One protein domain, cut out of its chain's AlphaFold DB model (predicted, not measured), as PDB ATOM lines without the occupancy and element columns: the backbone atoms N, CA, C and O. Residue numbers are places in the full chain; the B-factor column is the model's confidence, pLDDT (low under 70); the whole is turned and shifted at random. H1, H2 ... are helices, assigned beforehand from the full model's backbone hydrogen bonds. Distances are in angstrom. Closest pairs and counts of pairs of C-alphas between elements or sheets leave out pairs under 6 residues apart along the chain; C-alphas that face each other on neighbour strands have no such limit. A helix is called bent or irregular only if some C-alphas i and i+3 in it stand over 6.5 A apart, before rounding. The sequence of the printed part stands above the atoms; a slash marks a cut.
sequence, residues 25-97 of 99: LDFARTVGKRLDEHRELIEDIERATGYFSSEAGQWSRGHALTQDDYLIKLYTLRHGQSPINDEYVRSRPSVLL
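Overview. This is residues 25 to 97 of the 99 residues of an uncharacterized protein of Vibrio splendidus (UniProt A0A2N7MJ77). A long helical hairpin: the longest helix, H2, lies side by side with H1, and the last stretch, residues 80 to 97, folds back over one side of the pair without a named element. The printed part has 73 residues with two named helices, H1 then H2, and no named strand; the class is all helix. The whole is compact, with a radius of gyration of the C-alphas of 12.5 A, yet elongated, spanning 37 by 23 by 19 A.

Along the chain. H2, residues 55 to 79, measures 36.4 A from C-alpha 55 at (35.995, 41.041, 7.496) to C-alpha 79 at (40.036, 28.796, 41.504). It is irregular: C-alphas 56 and 59 are 7.3 A apart. H1, residues 31 to 49, measures 27.2 A from C-alpha 31 at (32.920, 29.111, 35.584).

Arrangement. H1 and H2 form a hairpin and touch, their closest C-alphas being those of Val 31 and Tyr 75, 5.6 A apart. They run opposite ways at a shallow tilt of 18 degrees. Every O i to N i+4 pair is within hydrogen-bond range in H1, and 19 of 21 in H2.

Size, cuts and confidence. The farthest C-alphas, of Glu 55 and Gly 80, are 37.1 A apart. The H1 to H2 link is tight. The printed part has no cut, and no printed residue is under 70 in pLDDT.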
ATOM      1  N   LEU A  25      30.327  32.675  42.154       92.75
ATOM      2  CA  LEU A  25      30.663  32.837  40.733       92.75
ATOM      3  C   LEU A  25      30.225  31.632  39.882       92.75
ATOM      4  O   LEU A  25      30.006  31.781  38.675       92.75
ATOM      5  N   ASP A  26      30.061  30.457  40.499       93.19
ATOM      6  CA  ASP A  26      29.475  29.278  39.862       93.19
ATOM      7  C   ASP A  26      27.943  29.446  39.800       93.19
ATOM      8  O   ASP A  26      27.196  28.926  40.629       93.19
ATOM      9  N   PHE A  27      27.463  30.215  38.819       85.75
ATOM     10  CA  PHE A  27      26.036  30.466  38.600       85.75
ATOM     11  C   PHE A  27      25.478  29.605  37.462       85.75
ATOM     12  O   PHE A  27      25.911  29.744  36.317       85.75
ATOM     13  N   ALA A  28      24.490  28.751  37.773       87.62
ATOM     14  CA  ALA A  28      23.882  27.717  36.913       87.62
ATOM     15  C   ALA A  28      24.855  26.627  36.413       87.62
ATOM     16  O   ALA A  28      24.535  25.441  36.457       87.62
ATOM     17  N   ARG A  29      26.054  27.019  35.979       92.12
ATOM     18  CA  ARG A  29      27.193  26.174  35.621       92.12
ATOM     19  C   ARG A  29      28.460  26.725  36.272       92.12
ATOM     20  O   ARG A  29      28.566  27.923  36.536       92.12
ATOM     21  N   THR A  30      29.437  25.848  36.493       96.00
ATOM     22  CA  THR A  30      30.772  26.252  36.959       96.00
ATOM     23  C   THR A  30      31.408  27.228  35.980       96.00
ATOM     24  O   THR A  30      31.217  27.076  34.768       96.00
ATOM     25  N   VAL A  31      32.222  28.162  36.469       96.25
ATOM     26  CA  VAL A  31      32.920  29.111  35.584       96.25
ATOM     27  C   VAL A  31      33.793  28.396  34.545       96.25
ATOM     28  O   VAL A  31      33.769  28.784  33.381       96.25
ATOM     29  N   GLY A  32      34.483  27.312  34.929       97.25
ATOM     30  CA  GLY A  32      35.264  26.483  34.000       97.25
ATOM     31  C   GLY A  32      34.424  25.949  32.838       97.25
ATOM     32  O   GLY A  32      34.769  26.171  31.682       97.25
ATOM     33  N   LYS A  33      33.257  25.353  33.126       97.44
ATOM     34  CA  LYS A  33      32.359  24.859  32.070       97.44
ATOM     35  C   LYS A  33      31.851  25.963  31.140       97.44
ATOM     36  O   LYS A  33      31.785  25.750  29.940       97.44
ATOM     37  N   ARG A  34      31.534  27.146  31.675       97.44
ATOM     38  CA  ARG A  34      31.110  28.299  30.861       97.44
ATOM     39  C   ARG A  34      32.221  28.781  29.926       97.44
ATOM     40  O   ARG A  34      31.932  29.181  28.805       97.44
ATOM     41  N   LEU A  35      33.470  28.763  30.393       97.88
ATOM     42  CA  LEU A  35      34.640  29.096  29.579       97.88
ATOM     43  C   LEU A  35      34.872  28.052  28.478       97.88
ATOM     44  O   LEU A  35      35.079  28.430  27.331       97.88
ATOM     45  N   ASP A  36      34.780  26.764  28.805       98.25
ATOM     46  CA  ASP A  36      34.878  25.668  27.830       98.25
ATOM     47  C   ASP A  36      33.788  25.756  26.745       98.25
ATOM     48  O   ASP A  36      34.110  25.769  25.560       98.25
ATOM     49  N   GLU A  37      32.517  25.914  27.132       98.00
ATOM     50  CA  GLU A  37      31.382  26.034  26.197       98.00
ATOM     51  C   GLU A  37      31.487  27.283  25.303       98.00
ATOM     52  O   GLU A  37      31.151  27.234  24.122       98.00
ATOM     53  N   HIS A  38      31.980  28.407  25.840       97.94
ATOM     54  CA  HIS A  38      32.242  29.621  25.054       97.94
ATOM     55  C   HIS A  38      33.275  29.364  23.952       97.94
ATOM     56  O   HIS A  38      33.074  29.761  22.806       97.94
ATOM     57  N   ARG A  39      34.368  28.674  24.292       98.25
ATOM     58  CA  ARG A  39      35.446  28.350  23.349       98.25
ATOM     59  C   ARG A  39      34.989  27.357  22.286       98.25
ATOM     60  O   ARG A  39      35.239  27.603  21.111       98.25
ATOM     61  N   GLU A  40      34.260  26.315  22.684       98.56
ATOM     62  CA  GLU A  40      33.652  25.341  21.768       98.56
ATOM     63  C   GLU A  40      32.715  26.023  20.761       98.56
ATOM     64  O   GLU A  40      32.833  25.798  19.560       98.56
ATOM     65  N   LEU A  41      31.850  26.937  21.218       98.38
ATOM     66  CA  LEU A  41      30.945  27.676  20.333       98.38
ATOM     67  C   LEU A  41      31.698  28.507  19.281       98.38
ATOM     68  O   LEU A  41      31.289  28.565  18.122       98.38
ATOM     69  N   ILE A  42      32.790  29.167  19.676       98.44
ATOM     70  CA  ILE A  42      33.605  29.979  18.762       98.44
ATOM     71  C   ILE A  42      34.289  29.098  17.723       98.44
ATOM     72  O   ILE A  42      34.259  29.429  16.537       98.44
ATOM     73  N   GLU A  43      34.881  27.985  18.156       98.44
ATOM     74  CA  GLU A  43      35.506  27.005  17.264       98.44
ATOM     75  C   GLU A  43      34.492  26.423  16.279       98.44
ATOM     76  O   GLU A  43      34.791  26.309  15.092       98.44
ATOM     77  N   ASP A  44      33.280  26.110  16.737       98.69
ATOM     78  CA  ASP A  44      32.216  25.560  15.901       98.69
ATOM     79  C   ASP A  44      31.735  26.545  14.837       98.69
ATOM     80  O   ASP A  44      31.617  26.171  13.667       98.69
ATOM     81  N   ILE A  45      31.505  27.805  15.216       98.31
ATOM     82  CA  ILE A  45      31.134  28.867  14.274       98.31
ATOM     83  C   ILE A  45      32.260  29.085  13.262       98.31
ATOM     84  O   ILE A  45      32.011  29.085  12.058       98.31
ATOM     85  N   GLU A  46      33.504  29.231  13.723       98.19
ATOM     86  CA  GLU A  46      34.638  29.458  12.829       98.19
ATOM     87  C   GLU A  46      34.835  28.292  11.858       98.19
ATOM     88  O   GLU A  46      34.963  28.499  10.655       98.19
ATOM     89  N   ARG A  47      34.781  27.056  12.353       98.25
ATOM     90  CA  ARG A  47      34.910  25.851  11.530       98.25
ATOM     91  C   ARG A  47      33.790  25.723  10.500       98.25
ATOM     92  O   ARG A  47      34.045  25.252   9.394       98.25
ATOM     93  N   ALA A  48      32.560  26.089  10.857       98.50
ATOM     94  CA  ALA A  48      31.408  25.942   9.975       98.50
ATOM     95  C   ALA A  48      31.305  27.058   8.928       98.50
ATOM     96  O   ALA A  48      30.810  26.810   7.827       98.50
ATOM     97  N   THR A  49      31.728  28.282   9.257       98.06
ATOM     98  CA  THR A  49      31.418  29.456   8.429       98.06
ATOM     99  C   THR A  49      32.610  30.359   8.122       98.06
ATOM    100  O   THR A  49      32.459  31.271   7.313       98.06
ATOM    101  N   GLY A  50      33.760  30.184   8.779       97.81
ATOM    102  CA  GLY A  50      34.895  31.113   8.696       97.81
ATOM    103  C   GLY A  50      34.549  32.531   9.164       97.81
ATOM    104  O   GLY A  50      35.123  33.507   8.679       97.81
ATOM    105  N   TYR A  51      33.529  32.675  10.023       98.06
ATOM    106  CA  TYR A  51      32.939  33.982  10.308       98.06
ATOM    107  C   TYR A  51      33.913  34.904  11.032       98.06
ATOM    108  O   TYR A  51      34.058  36.052  10.621       98.06
ATOM    109  N   PHE A  52      34.609  34.430  12.064       97.25
ATOM    110  CA  PHE A  52      35.494  35.277  12.861       97.25
ATOM    111  C   PHE A  52      36.768  35.655  12.097       97.25
ATOM    112  O   PHE A  52      37.322  36.726  12.341       97.25
ATOM    113  N   SER A  53      37.203  34.834  11.140       96.31
ATOM    114  CA  SER A  53      38.286  35.189  10.211       96.31
ATOM    115  C   SER A  53      37.858  36.148   9.094       96.31
ATOM    116  O   SER A  53      38.710  36.754   8.445       96.31
ATOM    117  N   SER A  54      36.555  36.309   8.851       96.81
ATOM    118  CA  SER A  54      36.038  37.213   7.818       96.81
ATOM    119  C   SER A  54      36.088  38.687   8.238       96.81
ATOM    120  O   SER A  54      36.039  39.022   9.422       96.81
ATOM    121  N   GLU A  55      36.092  39.594   7.255       95.81
ATOM    122  CA  GLU A  55      35.995  41.041   7.496       95.81
ATOM    123  C   GLU A  55      34.728  41.394   8.293       95.81
ATOM    124  O   GLU A  55      34.785  42.134   9.276       95.81
ATOM    125  N   ALA A  56      33.597  40.772   7.943       95.62
ATOM    126  CA  ALA A  56      32.319  40.979   8.620       95.62
ATOM    127  C   ALA A  56      32.324  40.512  10.089       95.62
ATOM    128  O   ALA A  56      31.528  40.997  10.894       95.62
ATOM    129  N   GLY A  57      33.203  39.573  10.449       96.31
ATOM    130  CA  GLY A  57      33.303  39.032  11.802       96.31
ATOM    131  C   GLY A  57      34.309  39.736  12.704       96.31
ATOM    132  O   GLY A  57      34.325  39.434  13.896       96.31
ATOM    133  N   GLN A  58      35.113  40.683  12.207       94.50
ATOM    134  CA  GLN A  58      36.177  41.322  13.000       94.50
ATOM    135  C   GLN A  58      35.658  41.972  14.288       94.50
ATOM    136  O   GLN A  58      36.250  41.801  15.356       94.50
ATOM    137  N   TRP A  59      34.530  42.681  14.211       95.19
ATOM    138  CA  TRP A  59      33.919  43.299  15.390       95.19
ATOM    139  C   TRP A  59      33.457  42.236  16.395       95.19
ATOM    140  O   TRP A  59      33.792  42.303  17.578       95.19
ATOM    141  N   SER A  60      32.761  41.203  15.916       96.88
ATOM    142  CA  SER A  60      32.284  40.083  16.734       96.88
ATOM    143  C   SER A  60      33.429  39.293  17.370       96.88
ATOM    144  O   SER A  60      33.314  38.866  18.516       96.88
ATOM    145  N   ARG A  61      34.563  39.155  16.674       97.38
ATOM    146  CA  ARG A  61      35.792  38.540  17.191       97.38
ATOM    147  C   ARG A  61      36.350  39.309  18.385       97.38
ATOM    148  O   ARG A  61      36.735  38.697  19.376       97.38
ATOM    149  N   GLY A  62      36.332  40.642  18.330       96.31
ATOM    150  CA  GLY A  62      36.725  41.495  19.458       96.31
ATOM    151  C   GLY A  62      35.844  41.291  20.698       96.31
ATOM    152  O   GLY A  62      36.354  41.188  21.817       96.31
ATOM    153  N   HIS A  63      34.528  41.157  20.513       96.94
ATOM    154  CA  HIS A  63      33.605  40.825  21.610       96.94
ATOM    155  C   HIS A  63      33.828  39.419  22.156       96.94
ATOM    156  O   HIS A  63      33.865  39.233  23.370       96.94
ATOM    157  N   ALA A  64      34.036  38.443  21.274       97.81
ATOM    158  CA  ALA A  64      34.315  37.063  21.651       97.81
ATOM    159  C   ALA A  64      35.601  36.944  22.489       97.81
ATOM    160  O   ALA A  64      35.609  36.236  23.499       97.81
ATOM    161  N   LEU A  65      36.649  37.696  22.126       97.94
ATOM    162  CA  LEU A  65      37.882  37.812  22.906       97.94
ATOM    163  C   LEU A  65      37.638  38.473  24.270       97.94
ATOM    164  O   LEU A  65      38.051  37.932  25.292       97.94
ATOM    165  N   THR A  66      36.907  39.590  24.304       97.69
ATOM    166  CA  THR A  66      36.575  40.290  25.559       97.69
ATOM    167  C   THR A  66      35.797  39.382  26.520       97.69
ATOM    168  O   THR A  66      36.050  39.365  27.726       97.69
ATOM    169  N   GLN A  67      34.861  38.591  25.991       97.75
ATOM    170  CA  GLN A  67      34.105  37.616  26.770       97.75
ATOM    171  C   GLN A  67      34.989  36.458  27.264       97.75
ATOM    172  O   GLN A  67      34.834  36.038  28.412       97.75
ATOM    173  N   ASP A  68      35.936  35.978  26.449       98.00
ATOM    174  CA  ASP A  68      36.917  34.965  26.866       98.00
ATOM    175  C   ASP A  68      37.796  35.485  28.017       98.00
ATOM    176  O   ASP A  68      37.903  34.827  29.053       98.00
ATOM    177  N   ASP A  69      38.347  36.699  27.897       97.94
ATOM    178  CA  ASP A  69      39.140  37.357  28.947       97.94
ATOM    179  C   ASP A  69      38.345  37.527  30.250       97.94
ATOM    180  O   ASP A  69      38.848  37.261  31.349       97.94
ATOM    181  N   TYR A  70      37.076  37.929  30.145       97.75
ATOM    182  CA  TYR A  70      36.187  38.052  31.295       97.75
ATOM    183  C   TYR A  70      35.964  36.704  31.996       97.75
ATOM    184  O   TYR A  70      36.067  36.615  33.223       97.75
ATOM    185  N   LEU A  71      35.711  35.636  31.237       97.50
ATOM    186  CA  LEU A  71      35.520  34.295  31.787       97.50
ATOM    187  C   LEU A  71      36.811  33.742  32.417       97.50
ATOM    188  O   LEU A  71      36.741  33.156  33.499       97.50
ATOM    189  N   ILE A  72      37.989  34.007  31.840       97.69
ATOM    190  CA  ILE A  72      39.289  33.700  32.470       97.69
ATOM    191  C   ILE A  72      39.442  34.444  33.799       97.69
ATOM    192  O   ILE A  72      39.911  33.870  34.790       97.69
ATOM    193  N   LYS A  73      39.052  35.723  33.853       97.50
ATOM    194  CA  LYS A  73      39.127  36.507  35.089       97.50
ATOM    195  C   LYS A  73      38.240  35.907  36.175       97.50
ATOM    196  O   LYS A  73      38.705  35.744  37.304       97.50
ATOM    197  N   LEU A  74      36.999  35.547  35.843       96.56
ATOM    198  CA  LEU A  74      36.097  34.864  36.773       96.56
ATOM    199  C   LEU A  74      36.667  33.514  37.225       96.56
ATOM    200  O   LEU A  74      36.624  33.209  38.415       96.56
ATOM    201  N   TYR A  75      37.246  32.739  36.304       97.50
ATOM    202  CA  TYR A  75      37.866  31.452  36.616       97.50
ATOM    203  C   TYR A  75      39.001  31.641  37.627       97.50
ATOM    204  O   TYR A  75      39.047  30.982  38.664       97.50
ATOM    205  N   THR A  76      39.870  32.621  37.377       97.00
ATOM    206  CA  THR A  76      41.007  32.933  38.250       97.00
ATOM    207  C   THR A  76      40.544  33.354  39.644       97.00
ATOM    208  O   THR A  76      41.114  32.915  40.639       97.00
ATOM    209  N   LEU A  77      39.483  34.164  39.742       95.56
ATOM    210  CA  LEU A  77      38.890  34.547  41.030       95.56
ATOM    211  C   LEU A  77      38.284  33.351  41.774       95.56
ATOM    212  O   LEU A  77      38.355  33.294  43.001       95.56
ATOM    213  N   ARG A  78      37.694  32.397  41.048       95.38
ATOM    214  CA  ARG A  78      37.050  31.210  41.617       95.38
ATOM    215  C   ARG A  78      38.045  30.145  42.085       95.38
ATOM    216  O   ARG A  78      37.807  29.515  43.117       95.38
ATOM    217  N   HIS A  79      39.110  29.918  41.320       94.31
ATOM    218  CA  HIS A  79      40.036  28.796  41.504       94.31
ATOM    219  C   HIS A  79      41.407  29.212  42.051       94.31
ATOM    220  O   HIS A  79      42.178  28.353  42.467       94.31
ATOM    221  N   GLY A  80      41.728  30.509  42.062       94.62
ATOM    222  CA  GLY A  80      43.027  31.021  42.509       94.62
ATOM    223  C   GLY A  80      44.181  30.751  41.538       94.62
ATOM    224  O   GLY A  80      45.328  31.028  41.874       94.62
ATOM    225  N   GLN A  81      43.896  30.224  40.343       94.62
ATOM    226  CA  GLN A  81      44.885  29.892  39.317       94.62
ATOM    227  C   GLN A  81      44.344  30.146  37.905       94.62
ATOM    228  O   GLN A  81      43.136  30.257  37.701       94.62
ATOM    229  N   SER A  82      45.251  30.223  36.931       94.50
ATOM    230  CA  SER A  82      44.913  30.347  35.508       94.50
ATOM    231  C   SER A  82      44.300  29.044  34.963       94.50
ATOM    232  O   SER A  82      44.734  27.968  35.381       94.50
ATOM    233  N   PRO A  83      43.352  29.104  34.005       96.06
ATOM    234  CA  PRO A  83      42.783  27.906  33.380       96.06
ATOM    235  C   PRO A  83      43.749  27.184  32.427       96.06
ATOM    236  O   PRO A  83      43.409  26.122  31.932       96.06
ATOM    237  N   ILE A  84      44.946  27.726  32.160       91.19
ATOM    238  CA  ILE A  84      45.924  27.144  31.214       91.19
ATOM    239  C   ILE A  84      46.317  25.702  31.578       91.19
ATOM    240  O   ILE A  84      46.586  24.902  30.690       91.19
ATOM    241  N   ASN A  85      46.340  25.374  32.871       86.69
ATOM    242  CA  ASN A  85      46.719  24.047  33.364       86.69
ATOM    243  C   ASN A  85      45.505  23.152  33.682       86.69
ATOM    244  O   ASN A  85      45.681  22.108  34.306       86.69
ATOM    245  N   ASP A  86      44.285  23.574  33.336       93.38
ATOM    246  CA  ASP A  86      43.069  22.789  33.565       93.38
ATOM    247  C   ASP A  86      42.721  21.971  32.314       93.38
ATOM    248  O   ASP A  86      42.376  22.524  31.273       93.38
ATOM    249  N   GLU A  87      42.794  20.642  32.424       92.56
ATOM    250  CA  GLU A  87      42.492  19.706  31.332       92.56
ATOM    251  C   GLU A  87      41.019  19.729  30.885       92.56
ATOM    252  O   GLU A  87      40.712  19.325  29.763       92.56
ATOM    253  N   TYR A  88      40.107  20.222  31.730       93.50
ATOM    254  CA  TYR A  88      38.674  20.313  31.432       93.50
ATOM    255  C   TYR A  88      38.285  21.632  30.761       93.50
ATOM    256  O   TYR A  88      37.116  21.825  30.420       93.50
ATOM    257  N   VAL A  89      39.240  22.548  30.585       96.50
ATOM    258  CA  VAL A  89      39.028  23.826  29.913       96.50
ATOM    259  C   VAL A  89      39.898  23.868  28.665       96.50
ATOM    260  O   VAL A  89      41.119  23.988  28.740       96.50
ATOM    261  N   ARG A  90      39.260  23.813  27.491       96.06
ATOM    262  CA  ARG A  90      39.955  23.940  26.201       96.06
ATOM    263  C   ARG A  90      40.828  25.183  26.150       96.06
ATOM    264  O   ARG A  90      40.479  26.207  26.729       96.06
ATOM    265  N   SER A  91      41.931  25.115  25.411       96.12
ATOM    266  CA  SER A  91      42.776  26.284  25.145       96.12
ATOM    267  C   SER A  91      42.009  27.376  24.397       96.12
ATOM    268  O   SER A  91      40.978  27.116  23.782       96.12
ATOM    269  N   ARG A  92      42.501  28.618  24.460       96.56
ATOM    270  CA  ARG A  92      41.896  29.731  23.718       96.56
ATOM    271  C   ARG A  92      41.878  29.406  22.209       96.56
ATOM    272  O   ARG A  92      42.936  29.045  21.690       96.56
ATOM    273  N   PRO A  93      40.738  29.584  21.513       96.94
ATOM    274  CA  PRO A  93      40.648  29.373  20.074       96.94
ATOM    275  C   PRO A  93      41.665  30.228  19.320       96.94
ATOM    276  O   PRO A  93      41.816  31.416  19.617       96.94
ATOM    277  N   SER A  94      42.330  29.646  18.320       96.00
ATOM    278  CA  SER A  94      43.371  30.330  17.538       96.00
ATOM    279  C   SER A  94      42.866  31.611  16.879       96.00
ATOM    280  O   SER A  94      43.583  32.603  16.845       96.00
ATOM    281  N   VAL A  95      41.604  31.625  16.444       95.75
ATOM    282  CA  VAL A  95      40.965  32.797  15.830       95.75
ATOM    283  C   VAL A  95      40.845  33.995  16.781       95.75
ATOM    284  O   VAL A  95      40.641  35.116  16.332       95.75
ATOM    285  N   LEU A  96      40.975  33.796  18.095       96.06
ATOM    286  CA  LEU A  96      40.983  34.878  19.086       96.06
ATOM    287  C   LEU A  96      42.393  35.313  19.496       96.06
ATOM    288  O   LEU A  96      42.529  36.237  20.300       96.06
ATOM    289  N   LEU A  97      43.437  34.639  19.013       90.88
ATOM    290  CA  LEU A  97      44.807  35.073  19.240       90.88
ATOM    291  C   LEU A  97      45.058  36.297  18.354       90.88
ATOM    292  O   LEU A  97      44.736  36.295  17.169       90.88
TER     293      LEU A  97